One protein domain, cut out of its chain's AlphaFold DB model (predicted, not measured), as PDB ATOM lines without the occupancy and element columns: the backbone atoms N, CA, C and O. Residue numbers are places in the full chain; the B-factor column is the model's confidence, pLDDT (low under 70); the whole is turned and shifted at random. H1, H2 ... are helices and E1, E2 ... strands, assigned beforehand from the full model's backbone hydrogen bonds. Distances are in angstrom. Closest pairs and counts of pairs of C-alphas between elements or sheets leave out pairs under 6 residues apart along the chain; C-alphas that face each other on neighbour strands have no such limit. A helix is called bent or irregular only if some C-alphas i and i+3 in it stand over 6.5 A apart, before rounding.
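AT A GLANCE: This is residues 3 to 100 of the 213 residues of the protein "Transcriptional regulator, AraC family" of Cedecea davisae DSM 4568 (UniProt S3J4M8). A twisted sheet of three strands, E2, E1 and E4, makes one end of the domain, and a helical hairpin, H2 and H3, makes the other. Between them lies a small two-stranded ribbon, E3 and E5, while the short helix H1 sits off to one side. The printed part has 98 residues, with three named helices and five named strands in the order E1, E2, E3, E4, H1, E5, H2, H3. The larger sheet has the order E2, E1, E4; both sheets are antiparallel and the class is mixed, helices and strands. The whole is compact, with a radius of gyration of the C-alphas of 14.1 A and spans of 42 by 31 by 22 A.

HOW THE PARTS SIT: E1, residues 3 to 9, is the inner strand of the larger sheet. It forms a hairpin with E2, residues 12 to 16, at 164 degrees; N 7 and O 14 are 2.8 A apart, within hydrogen-bond range. E4, residues 30 to 39, is antiparallel to E1 at 172 degrees, with N 8 and O 31 at 2.9 A, and it bends by 114 degrees at residue 36. E3, residues 20 to 23, follows E2 after a tight link; their closest C-alphas, of Val 16 and Leu 22, are 7.0 A apart. E3 is antiparallel to E5, residues 58 to 61, at 154 degrees, with N 21 and O 60 at 2.9 A. H1, residues 47 to 53, is not on the larger sheet; its closest C-alpha pair with E3, Trp 23 and Phe 53, is 7.8 A apart. H2, residues 64 to 74, touches H3, residues 80 to 96, the closest C-alphas being those of Leu 69 and Leu 90, 6.1 A apart. They form a helical hairpin, opposite ways at a tilt of 37 degrees, only just steep. H1 and H3 are only just apart, their closest C-alphas 8.3 A from each other. In H2 and H3 every O i to N i+4 pair is within hydrogen-bond range; in H1 it is 1 of 3, beside 3 of 4 O i to N i+3 pairs.

IN THESE COORDINATES: E1 begins at C-alpha 3, (121.744, 129.228, 113.667), and is 20.0 A long. E2 measures 12.8 A, E3 10.2 A, E4 18.3 A and E5 10.0 A. H1 spans 10.3 A and is irregular, with C-alphas 49 and 52 7.0 A apart. H2 begins at C-alpha 64, (107.147, 137.871, 113.761), and spans 15.9 A. H3 spans 24.8 A and ends at C-alpha 96, (101.694, 137.271, 125.134).

THE WHOLE: The two C-alphas farthest apart, of Gln 11 and Asp 79, are 43.5 A from each other. The printed part has no cut and no long link. Mean pLDDT of the printed part is 89.9; residues 77 to 78 are under 70.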
ATOM      1  N   GLY A   3     120.988 130.284 113.000       86.69
ATOM      2  CA  GLY A   3     121.744 129.228 113.667       86.69
ATOM      3  C   GLY A   3     121.069 128.691 114.928       86.69
ATOM      4  O   GLY A   3     120.033 129.184 115.371       86.69
ATOM      5  N   VAL A   4     121.670 127.652 115.504       90.56
ATOM      6  CA  VAL A   4     121.148 126.945 116.680       90.56
ATOM      7  C   VAL A   4     122.089 127.120 117.861       90.56
ATOM      8  O   VAL A   4     123.295 126.946 117.724       90.56
ATOM      9  N   ALA A   5     121.542 127.406 119.037       92.50
ATOM     10  CA  ALA A   5     122.291 127.421 120.287       92.50
ATOM     11  C   ALA A   5     121.858 126.259 121.184       92.50
ATOM     12  O   ALA A   5     120.668 125.973 121.319       92.50
ATOM     13  N   LYS A   6     122.824 125.615 121.832       92.31
ATOM     14  CA  LYS A   6     122.596 124.633 122.888       92.31
ATOM     15  C   LYS A   6     122.882 125.309 124.225       92.31
ATOM     16  O   LYS A   6     123.985 125.795 124.453       92.31
ATOM     17  N   ILE A   7     121.879 125.394 125.090       93.31
ATOM     18  CA  ILE A   7     121.993 126.012 126.413       93.31
ATOM     19  C   ILE A   7     121.996 124.895 127.442       93.31
ATOM     20  O   ILE A   7     121.086 124.072 127.461       93.31
ATOM     21  N   ARG A   8     123.015 124.855 128.296       92.00
ATOM     22  CA  ARG A   8     123.194 123.810 129.305       92.00
ATOM     23  C   ARG A   8     123.189 124.421 130.693       92.00
ATOM     24  O   ARG A   8     124.039 125.251 130.985       92.00
ATOM     25  N   SER A   9     122.285 123.971 131.548       91.06
ATOM     26  CA  SER A   9     122.409 124.112 132.998       91.06
ATOM     27  C   SER A   9     122.906 122.800 133.610       91.06
ATOM     28  O   SER A   9     123.209 121.834 132.905       91.06
ATOM     29  N   GLU A  10     122.999 122.757 134.936       86.12
ATOM     30  CA  GLU A  10     123.346 121.539 135.673       86.12
ATOM     31  C   GLU A  10     122.384 120.376 135.373       86.12
ATOM     32  O   GLU A  10     122.819 119.242 135.174       86.12
ATOM     33  N   GLN A  11     121.087 120.681 135.282       85.94
ATOM     34  CA  GLN A  11     120.012 119.688 135.227       85.94
ATOM     35  C   GLN A  11     119.357 119.563 133.857       85.94
ATOM     36  O   GLN A  11     118.579 118.643 133.639       85.94
ATOM     37  N   ASN A  12     119.594 120.494 132.935       90.06
ATOM     38  CA  ASN A  12     118.867 120.520 131.674       90.06
ATOM     39  C   ASN A  12     119.735 121.027 130.529       90.06
ATOM     40  O   ASN A  12     120.620 121.865 130.699       90.06
ATOM     41  N   VAL A  13     119.439 120.528 129.337       91.31
ATOM     42  CA  VAL A  13     120.044 120.985 128.093       91.31
ATOM     43  C   VAL A  13     118.925 121.318 127.126       91.31
ATOM     44  O   VAL A  13     118.149 120.436 126.776       91.31
ATOM     45  N   TRP A  14     118.857 122.568 126.685       92.81
ATOM     46  CA  TRP A  14     117.885 123.068 125.717       92.81
ATOM     47  C   TRP A  14     118.549 123.336 124.376       92.81
ATOM     48  O   TRP A  14     119.702 123.761 124.316       92.81
ATOM     49  N   VAL A  15     117.788 123.159 123.301       91.19
ATOM     50  CA  VAL A  15     118.167 123.613 121.963       91.19
ATOM     51  C   VAL A  15     117.258 124.760 121.555       91.19
ATOM     52  O   VAL A  15     116.040 124.609 121.495       91.19
ATOM     53  N   VAL A  16     117.862 125.905 121.256       90.75
ATOM     54  CA  VAL A  16     117.178 127.109 120.785       90.75
ATOM     55  C   VAL A  16     117.505 127.300 119.311       90.75
ATOM     56  O   VAL A  16     118.654 127.528 118.940       90.75
ATOM     57  N   ALA A  17     116.477 127.196 118.474       87.69
ATOM     58  CA  ALA A  17     116.531 127.488 117.045       87.69
ATOM     59  C   ALA A  17     115.760 128.790 116.746       87.69
ATOM     60  O   ALA A  17     114.949 129.209 117.580       87.69
ATOM     61  N   PRO A  18     115.949 129.420 115.574       87.25
ATOM     62  CA  PRO A  18     115.195 130.599 115.158       87.25
ATOM     63  C   PRO A  18     113.683 130.395 115.302       87.25
ATOM     64  O   PRO A  18     113.175 129.287 115.154       87.25
ATOM     65  N   GLY A  19     112.957 131.461 115.636       86.69
ATOM     66  CA  GLY A  19     111.523 131.383 115.951       86.69
ATOM     67  C   GLY A  19     111.202 130.875 117.363       86.69
ATOM     68  O   GLY A  19     110.030 130.827 117.734       86.69
ATOM     69  N   HIS A  20     112.212 130.553 118.171       90.00
ATOM     70  CA  HIS A  20     112.048 130.190 119.574       90.00
ATOM     71  C   HIS A  20     112.912 131.072 120.480       90.00
ATOM     72  O   HIS A  20     113.977 131.543 120.081       90.00
ATOM     73  N   ALA A  21     112.461 131.259 121.717       92.25
ATOM     74  CA  ALA A  21     113.200 131.927 122.778       92.25
ATOM     75  C   ALA A  21     113.225 131.056 124.037       92.25
ATOM     76  O   ALA A  21     112.323 130.249 124.270       92.25
ATOM     77  N   LEU A  22     114.261 131.232 124.855       94.06
ATOM     78  CA  LEU A  22     114.384 130.585 126.155       94.06
ATOM     79  C   LEU A  22     114.460 131.664 127.235       94.06
ATOM     80  O   LEU A  22     115.403 132.450 127.271       94.06
ATOM     81  N   TRP A  23     113.466 131.683 128.114       94.00
ATOM     82  CA  TRP A  23     113.528 132.400 129.377       94.00
ATOM     83  C   TRP A  23     114.446 131.644 130.331       94.00
ATOM     84  O   TRP A  23     114.215 130.466 130.622       94.00
ATOM     85  N   LEU A  24     115.465 132.340 130.827       93.88
ATOM     86  CA  LEU A  24     116.371 131.853 131.855       93.88
ATOM     87  C   LEU A  24     116.185 132.720 133.103       93.88
ATOM     88  O   LEU A  24     116.397 133.933 133.027       93.88
ATOM     89  N   PRO A  25     115.794 132.134 134.246       92.88
ATOM     90  CA  PRO A  25     115.643 132.890 135.475       92.88
ATOM     91  C   PRO A  25     116.996 133.441 135.935       92.88
ATOM     92  O   PRO A  25     118.059 132.850 135.708       92.88
ATOM     93  N   GLY A  26     116.953 134.588 136.611       91.94
ATOM     94  CA  GLY A  26     118.151 135.220 137.150       91.94
ATOM     95  C   GLY A  26     118.930 134.271 138.065       91.94
ATOM     96  O   GLY A  26     118.344 133.536 138.855       91.94
ATOM     97  N   ARG A  27     120.266 134.334 137.981       89.94
ATOM     98  CA  ARG A  27     121.222 133.539 138.780       89.94
ATOM     99  C   ARG A  27     121.248 132.035 138.500       89.94
ATOM    100  O   ARG A  27     121.987 131.340 139.187       89.94
ATOM    101  N   LEU A  28     120.523 131.529 137.503       91.94
ATOM    102  CA  LEU A  28     120.676 130.141 137.071       91.94
ATOM    103  C   LEU A  28     122.037 129.958 136.375       91.94
ATOM    104  O   LEU A  28     122.236 130.557 135.313       91.94
ATOM    105  N   PRO A  29     122.967 129.137 136.900       92.88
ATOM    106  CA  PRO A  29     124.209 128.839 136.201       92.88
ATOM    107  C   PRO A  29     123.906 128.094 134.899       92.88
ATOM    108  O   PRO A  29     123.235 127.059 134.898       92.88
ATOM    109  N   HIS A  30     124.387 128.631 133.782       94.00
ATOM    110  CA  HIS A  30     124.221 128.020 132.472       94.00
ATOM    111  C   HIS A  30     125.391 128.366 131.551       94.00
ATOM    112  O   HIS A  30     126.039 129.401 131.699       94.00
ATOM    113  N   GLY A  31     125.649 127.486 130.590       92.94
ATOM    114  CA  GLY A  31     126.552 127.704 129.472       92.94
ATOM    115  C   GLY A  31     125.787 127.741 128.156       92.94
ATOM    116  O   GLY A  31     124.710 127.152 128.035       92.94
ATOM    117  N   LEU A  32     126.363 128.415 127.166       92.12
ATOM    118  CA  LEU A  32     125.870 128.446 125.795       92.12
ATOM    119  C   LEU A  32     126.938 127.869 124.868       92.12
ATOM    120  O   LEU A  32     128.079 128.321 124.862       92.12
ATOM    121  N   GLU A  33     126.542 126.893 124.063       92.38
ATOM    122  CA  GLU A  33     127.322 126.345 122.962       92.38
ATOM    123  C   GLU A  33     126.651 126.754 121.645       92.38
ATOM    124  O   GLU A  33     125.492 126.419 121.381       92.38
ATOM    125  N   ALA A  34     127.370 127.504 120.811       92.00
ATOM    126  CA  ALA A  34     126.903 127.863 119.479       92.00
ATOM    127  C   ALA A  34     127.125 126.696 118.509       92.00
ATOM    128  O   ALA A  34     128.239 126.187 118.369       92.00
ATOM    129  N   ILE A  35     126.073 126.289 117.802       90.38
ATOM    130  CA  ILE A  35     126.152 125.253 116.779       90.38
ATOM    131  C   ILE A  35     126.367 125.931 115.425       90.38
ATOM    132  O   ILE A  35     125.426 126.388 114.778       90.38
ATOM    133  N   GLY A  36     127.631 126.015 115.006       84.25
ATOM    134  CA  GLY A  36     128.019 126.737 113.796       84.25
ATOM    135  C   GLY A  36     127.949 128.254 113.988       84.25
ATOM    136  O   GLY A  36     128.334 128.774 115.034       84.25
ATOM    137  N   LYS A  37     127.482 128.982 112.967       85.69
ATOM    138  CA  LYS A  37     127.302 130.439 113.048       85.69
ATOM    139  C   LYS A  37     125.939 130.754 113.649       85.69
ATOM    140  O   LYS A  37     124.917 130.419 113.058       85.69
ATOM    141  N   VAL A  38     125.942 131.428 114.794       88.12
ATOM    142  CA  VAL A  38     124.729 131.772 115.538       88.12
ATOM    143  C   VAL A  38     124.639 133.280 115.716       88.12
ATOM    144  O   VAL A  38     125.598 133.912 116.154       88.12
ATOM    145  N   LEU A  39     123.471 133.843 115.410       88.19
ATOM    146  CA  LEU A  39     123.116 135.221 115.735       88.19
ATOM    147  C   LEU A  39     121.864 135.228 116.615       88.19
ATOM    148  O   LEU A  39     120.752 134.967 116.144       88.19
ATOM    149  N   THR A  40     122.069 135.550 117.889       88.75
ATOM    150  CA  THR A  40     121.047 135.609 118.938       88.75
ATOM    151  C   THR A  40     120.845 137.044 119.409       88.75
ATOM    152  O   THR A  40     121.764 137.858 119.409       88.75
ATOM    153  N   HIS A  41     119.617 137.358 119.812       90.25
ATOM    154  CA  HIS A  41     119.293 138.566 120.560       90.25
ATOM    155  C   HIS A  41     119.033 138.153 122.005       90.25
ATOM    156  O   HIS A  41     118.228 137.254 122.247       90.25
ATOM    157  N   ASN A  42     119.708 138.809 122.946       91.00
ATOM    158  CA  ASN A  42     119.519 138.581 124.374       91.00
ATOM    159  C   ASN A  42     118.827 139.800 124.973       91.00
ATOM    160  O   ASN A  42     119.308 140.924 124.830       91.00
ATOM    161  N   LEU A  43     117.698 139.570 125.636       90.56
ATOM    162  CA  LEU A  43     116.971 140.599 126.363       90.56
ATOM    163  C   LEU A  43     117.230 140.404 127.852       90.56
ATOM    164  O   LEU A  43     116.980 139.330 128.394       90.56
ATOM    165  N   TYR A  44     117.721 141.453 128.503       91.00
ATOM    166  CA  TYR A  44     117.957 141.456 129.939       91.00
ATOM    167  C   TYR A  44     116.854 142.243 130.629       91.00
ATOM    168  O   TYR A  44     116.474 143.328 130.193       91.00
ATOM    169  N   MET A  45     116.340 141.681 131.717       89.75
ATOM    170  CA  MET A  45     115.263 142.271 132.497       89.75
ATOM    171  C   MET A  45     115.762 142.577 133.902       89.75
ATOM    172  O   MET A  45     116.569 141.838 134.469       89.75
ATOM    173  N   THR A  46     115.258 143.662 134.482       90.75
ATOM    174  CA  THR A  46     115.459 143.928 135.905       90.75
ATOM    175  C   THR A  46     114.705 142.884 136.742       90.75
ATOM    176  O   THR A  46     113.710 142.325 136.267       90.75
ATOM    177  N   PRO A  47     115.109 142.638 138.005       89.62
ATOM    178  CA  PRO A  47     114.403 141.701 138.880       89.62
ATOM    179  C   PRO A  47     112.897 141.983 138.980       89.62
ATOM    180  O   PRO A  47     112.091 141.062 138.861       89.62
ATOM    181  N   ALA A  48     112.510 143.259 139.097       89.62
ATOM    182  CA  ALA A  48     111.109 143.670 139.159       89.62
ATOM    183  C   ALA A  48     110.330 143.308 137.881       89.62
ATOM    184  O   ALA A  48     109.253 142.726 137.966       89.62
ATOM    185  N   ALA A  49     110.894 143.580 136.699       86.56
ATOM    186  CA  ALA A  49     110.249 143.259 135.425       86.56
ATOM    187  C   ALA A  49     110.172 141.743 135.165       86.56
ATOM    188  O   ALA A  49     109.251 141.272 134.501       86.56
ATOM    189  N   SER A  50     111.126 140.969 135.695       90.38
ATOM    190  CA  SER A  50     111.171 139.510 135.531       90.38
ATOM    191  C   SER A  50     110.186 138.733 136.408       90.38
ATOM    192  O   SER A  50     109.948 137.556 136.146       90.38
ATOM    193  N   ALA A  51     109.596 139.361 137.432       87.12
ATOM    194  CA  ALA A  51     108.778 138.671 138.432       87.12
ATOM    195  C   ALA A  51     107.597 137.889 137.820       87.12
ATOM    196  O   ALA A  51     107.274 136.798 138.284       87.12
ATOM    197  N   ALA A  52     107.011 138.399 136.732       85.19
ATOM    198  CA  ALA A  52     105.904 137.757 136.018       85.19
ATOM    199  C   ALA A  52     106.287 136.447 135.293       85.19
ATOM    200  O   ALA A  52     105.407 135.678 134.910       85.19
ATOM    201  N   PHE A  53     107.581 136.172 135.099       84.50
ATOM    202  CA  PHE A  53     108.069 135.005 134.349       84.50
ATOM    203  C   PHE A  53     108.483 133.835 135.249       84.50
ATOM    204  O   PHE A  53     108.728 132.737 134.748       84.50
ATOM    205  N   GLY A  54     108.500 134.044 136.569       86.56
ATOM    206  CA  GLY A  54     108.786 133.012 137.561       86.56
ATOM    207  C   GLY A  54     110.250 132.562 137.605       86.56
ATOM    208  O   GLY A  54     111.145 133.167 137.013       86.56
ATOM    209  N   LEU A  55     110.485 131.480 138.349       87.25
ATOM    210  CA  LEU A  55     111.820 130.947 138.659       87.25
ATOM    211  C   LEU A  55     112.196 129.706 137.838       87.25
ATOM    212  O   LEU A  55     113.244 129.108 138.072       87.25
ATOM    213  N   HIS A  56     111.351 129.307 136.890       87.06
ATOM    214  CA  HIS A  56     111.589 128.153 136.030       87.06
ATOM    215  C   HIS A  56     111.918 128.610 134.615       87.06
ATOM    216  O   HIS A  56     111.396 129.622 134.149       87.06
ATOM    217  N   CYS A  57     112.771 127.859 133.920       90.50
ATOM    218  CA  CYS A  57     113.020 128.116 132.507       90.50
ATOM    219  C   CYS A  57     111.727 127.944 131.711       90.50
ATOM    220  O   CYS A  57     111.004 126.966 131.905       90.50
ATOM    221  N   ARG A  58     111.464 128.865 130.784       90.00
ATOM    222  CA  ARG A  58     110.299 128.794 129.894       90.00
ATOM    223  C   ARG A  58     110.744 128.855 128.453       90.00
ATOM    224  O   ARG A  58     111.612 129.634 128.082       90.00
ATOM    225  N   SER A  59     110.154 128.001 127.645       90.62
ATOM    226  CA  SER A  59     110.424 127.912 126.220       90.62
ATOM    227  C   SER A  59     109.292 128.617 125.495       90.62
ATOM    228  O   SER A  59     108.144 128.243 125.686       90.62
ATOM    229  N   LEU A  60     109.596 129.648 124.711       92.06
ATOM    230  CA  LEU A  60     108.601 130.576 124.174       92.06
ATOM    231  C   LEU A  60     108.618 130.572 122.641       92.06
ATOM    232  O   LEU A  60     109.686 130.618 122.024       92.06
ATOM    233  N   ALA A  61     107.438 130.546 122.020       91.69
ATOM    234  CA  ALA A  61     107.302 130.767 120.581       91.69
ATOM    235  C   ALA A  61     107.452 132.254 120.264       91.69
ATOM    236  O   ALA A  61     106.653 133.070 120.717       91.69
ATOM    237  N   VAL A  62     108.447 132.607 119.451       92.44
ATOM    238  CA  VAL A  62     108.671 133.994 119.032       92.44
ATOM    239  C   VAL A  62     107.737 134.339 117.876       92.44
ATOM    240  O   VAL A  62     107.719 133.659 116.848       92.44
ATOM    241  N   THR A  63     106.977 135.425 118.025       93.56
ATOM    242  CA  THR A  63     106.125 135.954 116.953       93.56
ATOM    243  C   THR A  63     106.937 136.818 115.978       93.56
ATOM    244  O   THR A  63     107.948 137.411 116.372       93.56
ATOM    245  N   PRO A  64     106.499 136.962 114.711       93.06
ATOM    246  CA  PRO A  64     107.147 137.871 113.761       93.06
ATOM    247  C   PRO A  64     107.216 139.322 114.264       93.06
ATOM    248  O   PRO A  64     108.217 140.010 114.045       93.06
ATOM    249  N   LEU A  65     106.175 139.774 114.976       94.94
ATOM    250  CA  LEU A  65     106.138 141.102 115.586       94.94
ATOM    251  C   LEU A  65     107.195 141.226 116.684       94.94
ATOM    252  O   LEU A  65     108.013 142.140 116.625       94.94
ATOM    253  N   PHE A  66     107.248 140.279 117.627       94.62
ATOM    254  CA  PHE A  66     108.242 140.295 118.699       94.62
ATOM    255  C   PHE A  66     109.667 140.299 118.139       94.62
ATOM    256  O   PHE A  66     110.487 141.127 118.532       94.62
ATOM    257  N   GLN A  67     109.949 139.447 117.149       92.06
ATOM    258  CA  GLN A  67     111.247 139.423 116.474       92.06
ATOM    259  C   GLN A  67     111.609 140.793 115.877       92.06
ATOM    260  O   GLN A  67     112.725 141.271 116.088       92.06
ATOM    261  N   SER A  68     110.670 141.437 115.182       92.62
ATOM    262  CA  SER A  68     110.881 142.759 114.580       92.62
ATOM    263  C   SER A  68     111.122 143.837 115.640       92.62
ATOM    264  O   SER A  68     112.025 144.656 115.484       92.62
ATOM    265  N   LEU A  69     110.386 143.796 116.757       93.50
ATOM    266  CA  LEU A  69     110.574 144.716 117.882       93.50
ATOM    267  C   LEU A  69     111.946 144.547 118.536       93.50
ATOM    268  O   LEU A  69     112.599 145.546 118.829       93.50
ATOM    269  N   THR A  70     112.420 143.308 118.719       92.12
ATOM    270  CA  THR A  70     113.772 143.087 119.261       92.12
ATOM    271  C   THR A  70     114.854 143.647 118.342       92.12
ATOM    272  O   THR A  70     115.804 144.240 118.836       92.12
ATOM    273  N   ALA A  71     114.705 143.507 117.021       90.50
ATOM    274  CA  ALA A  71     115.653 144.069 116.062       90.50
ATOM    275  C   ALA A  71     115.626 145.605 116.089       90.50
ATOM    276  O   ALA A  71     116.675 146.229 116.213       90.50
ATOM    277  N   ALA A  72     114.432 146.204 116.072       90.31
ATOM    278  CA  ALA A  72     114.261 147.653 116.155       90.31
ATOM    279  C   ALA A  72     114.792 148.241 117.474       90.31
ATOM    280  O   ALA A  72     115.270 149.369 117.491       90.31
ATOM    281  N   GLY A  73     114.723 147.487 118.577       87.31
ATOM    282  CA  GLY A  73     115.270 147.893 119.874       87.31
ATOM    283  C   GLY A  73     116.800 147.865 119.960       87.31
ATOM    284  O   GLY A  73     117.361 148.487 120.858       87.31
ATOM    285  N   LEU A  74     117.481 147.161 119.044       86.06
ATOM    286  CA  LEU A  74     118.948 147.165 118.937       86.06
ATOM    287  C   LEU A  74     119.474 148.336 118.099       86.06
ATOM    288  O   LEU A  74     120.661 148.664 118.171       86.06
ATOM    289  N   GLU A  75     118.615 148.967 117.300       85.50
ATOM    290  CA  GLU A  75     118.957 150.196 116.594       85.50
ATOM    291  C   GLU A  75     119.142 151.334 117.606       85.50
ATOM    292  O   GLU A  75     118.419 151.426 118.599       85.50
ATOM    293  N   LYS A  76     120.092 152.245 117.356       74.75
ATOM    294  CA  LYS A  76     120.194 153.468 118.163       74.75
ATOM    295  C   LYS A  76     118.893 154.265 117.993       74.75
ATOM    296  O   LYS A  76     118.601 154.669 116.864       74.75
ATOM    297  N   PRO A  77     118.107 154.497 119.061       68.00
ATOM    298  CA  PRO A  77     116.840 155.195 118.925       68.00
ATOM    299  C   PRO A  77     117.093 156.638 118.478       68.00
ATOM    300  O   PRO A  77     117.940 157.328 119.041       68.00
ATOM    301  N   ALA A  78     116.356 157.076 117.455       67.69
ATOM    302  CA  ALA A  78     116.459 158.429 116.908       67.69
ATOM    303  C   ALA A  78     115.954 159.502 117.894       67.69
ATOM    304  O   ALA A  78     116.460 160.621 117.892       67.69
ATOM    305  N   ASP A  79     114.995 159.144 118.757       87.06
ATOM    306  CA  ASP A  79     114.453 159.990 119.820       87.06
ATOM    307  C   ASP A  79     113.905 159.149 120.999       87.06
ATOM    308  O   ASP A  79     113.695 157.933 120.896       87.06
ATOM    309  N   ALA A  80     113.675 159.807 122.141       89.12
ATOM    310  CA  ALA A  80     113.224 159.172 123.382       89.12
ATOM    311  C   ALA A  80     111.774 158.651 123.332       89.12
ATOM    312  O   ALA A  80     111.434 157.704 124.045       89.12
ATOM    313  N   GLN A  81     110.915 159.237 122.492       91.94
ATOM    314  CA  GLN A  81     109.524 158.806 122.349       91.94
ATOM    315  C   GLN A  81     109.464 157.443 121.656       91.94
ATOM    316  O   GLN A  81     108.787 156.537 122.150       91.94
ATOM    317  N   ARG A  82     110.212 157.262 120.562       90.31
ATOM    318  CA  ARG A  82     110.325 155.973 119.867       90.31
ATOM    319  C   ARG A  82     110.864 154.890 120.799       90.31
ATOM    320  O   ARG A  82     110.320 153.789 120.813       90.31
ATOM    321  N   ALA A  83     111.887 155.201 121.599       89.06
ATOM    322  CA  ALA A  83     112.447 154.254 122.563       89.06
ATOM    323  C   ALA A  83     111.394 153.770 123.576       89.06
ATOM    324  O   ALA A  83     111.277 152.568 123.815       89.06
ATOM    325  N   ARG A  84     110.584 154.690 124.118       90.94
ATOM    326  CA  ARG A  84     109.499 154.359 125.050       90.94
ATOM    327  C   ARG A  84     108.427 153.478 124.404       90.94
ATOM    328  O   ARG A  84     108.067 152.457 124.975       90.94
ATOM    329  N   LEU A  85     107.964 153.830 123.203       93.44
ATOM    330  CA  LEU A  85     106.947 153.051 122.487       93.44
ATOM    331  C   LEU A  85     107.426 151.630 122.160       93.44
ATOM    332  O   LEU A  85     106.672 150.673 122.331       93.44
ATOM    333  N   LEU A  86     108.681 151.485 121.721       92.56
ATOM    334  CA  LEU A  86     109.284 150.175 121.475       92.56
ATOM    335  C   LEU A  86     109.376 149.353 122.759       92.56
ATOM    336  O   LEU A  86     109.055 148.169 122.736       92.56
ATOM    337  N   HIS A  87     109.782 149.972 123.870       89.62
ATOM    338  CA  HIS A  87     109.863 149.303 125.163       89.62
ATOM    339  C   HIS A  87     108.494 148.800 125.638       89.62
ATOM    340  O   HIS A  87     108.353 147.614 125.938       89.62
ATOM    341  N   ASP A  88     107.485 149.676 125.652       91.69
ATOM    342  CA  ASP A  88     106.135 149.355 126.126       91.69
ATOM    343  C   ASP A  88     105.506 148.232 125.285       91.69
ATOM    344  O   ASP A  88     104.934 147.277 125.821       91.69
ATOM    345  N   LEU A  89     105.662 148.300 123.958       94.81
ATOM    346  CA  LEU A  89     105.136 147.283 123.053       94.81
ATOM    347  C   LEU A  89     105.901 145.958 123.159       94.81
ATOM    348  O   LEU A  89     105.274 144.901 123.195       94.81
ATOM    349  N   LEU A  90     107.235 145.989 123.262       92.56
ATOM    350  CA  LEU A  90     108.048 144.784 123.457       92.56
ATOM    351  C   LEU A  90     107.675 144.080 124.764       92.56
ATOM    352  O   LEU A  90     107.551 142.856 124.776       92.56
ATOM    353  N   HIS A  91     107.455 144.833 125.845       90.62
ATOM    354  CA  HIS A  91     107.009 144.277 127.120       90.62
ATOM    355  C   HIS A  91     105.628 143.613 127.007       90.62
ATOM    356  O   HIS A  91     105.454 142.487 127.473       90.62
ATOM    357  N   ASN A  92     104.662 144.267 126.350       92.88
ATOM    358  CA  ASN A  92     103.327 143.699 126.135       92.88
ATOM    359  C   ASN A  92     103.394 142.409 125.305       92.88
ATOM    360  O   ASN A  92     102.848 141.387 125.711       92.88
ATOM    361  N   GLU A  93     104.125 142.423 124.189       94.81
ATOM    362  CA  GLU A  93     104.277 141.245 123.330       94.81
ATOM    363  C   GLU A  93     104.998 140.093 124.040       94.81
ATOM    364  O   GLU A  93     104.611 138.938 123.868       94.81
ATOM    365  N   LEU A  94     105.987 140.386 124.894       91.69
ATOM    366  CA  LEU A  94     106.670 139.368 125.695       91.69
ATOM    367  C   LEU A  94     105.691 138.598 126.598       91.69
ATOM    368  O   LEU A  94     105.774 137.375 126.688       91.69
ATOM    369  N   LEU A  95     104.749 139.299 127.237       90.38
ATOM    370  CA  LEU A  95     103.731 138.692 128.106       90.38
ATOM    371  C   LEU A  95     102.712 137.834 127.336       90.38
ATOM    372  O   LEU A  95     102.023 137.014 127.942       90.38
ATOM    373  N   ARG A  96     102.611 138.013 126.014       91.75
ATOM    374  CA  ARG A  96     101.694 137.271 125.134       91.75
ATOM    375  C   ARG A  96     102.337 136.051 124.482       91.75
ATOM    376  O   ARG A  96     101.618 135.265 123.861       91.75
ATOM    377  N   LEU A  97     103.661 135.898 124.571       92.75
ATOM    378  CA  LEU A  97     104.338 134.744 123.988       92.75
ATOM    379  C   LEU A  97     103.839 133.460 124.649       92.75
ATOM    380  O   LEU A  97     103.723 133.361 125.870       92.75
ATOM    381  N   GLN A  98     103.544 132.468 123.816       90.81
ATOM    382  CA  GLN A  98     103.036 131.187 124.278       90.81
ATOM    383  C   GLN A  98     104.184 130.265 124.667       90.81
ATOM    384  O   GLN A  98     105.203 130.200 123.969       90.81
ATOM    385  N   ASP A  99     103.978 129.516 125.749       89.88
ATOM    386  CA  ASP A  99     104.860 128.413 126.094       89.88
ATOM    387  C   ASP A  99     104.783 127.330 125.014       89.88
ATOM    388  O   ASP A  99     103.711 126.948 124.539       89.88
ATOM    389  N   ILE A 100     105.947 126.816 124.642       87.06
ATOM    390  CA  ILE A 100     106.104 125.705 123.713       87.06
ATOM    391  C   ILE A 100     107.016 124.649 124.311       87.06
ATOM    392  O   ILE A 100     107.906 124.934 125.109       87.06
TER     393      ILE A 100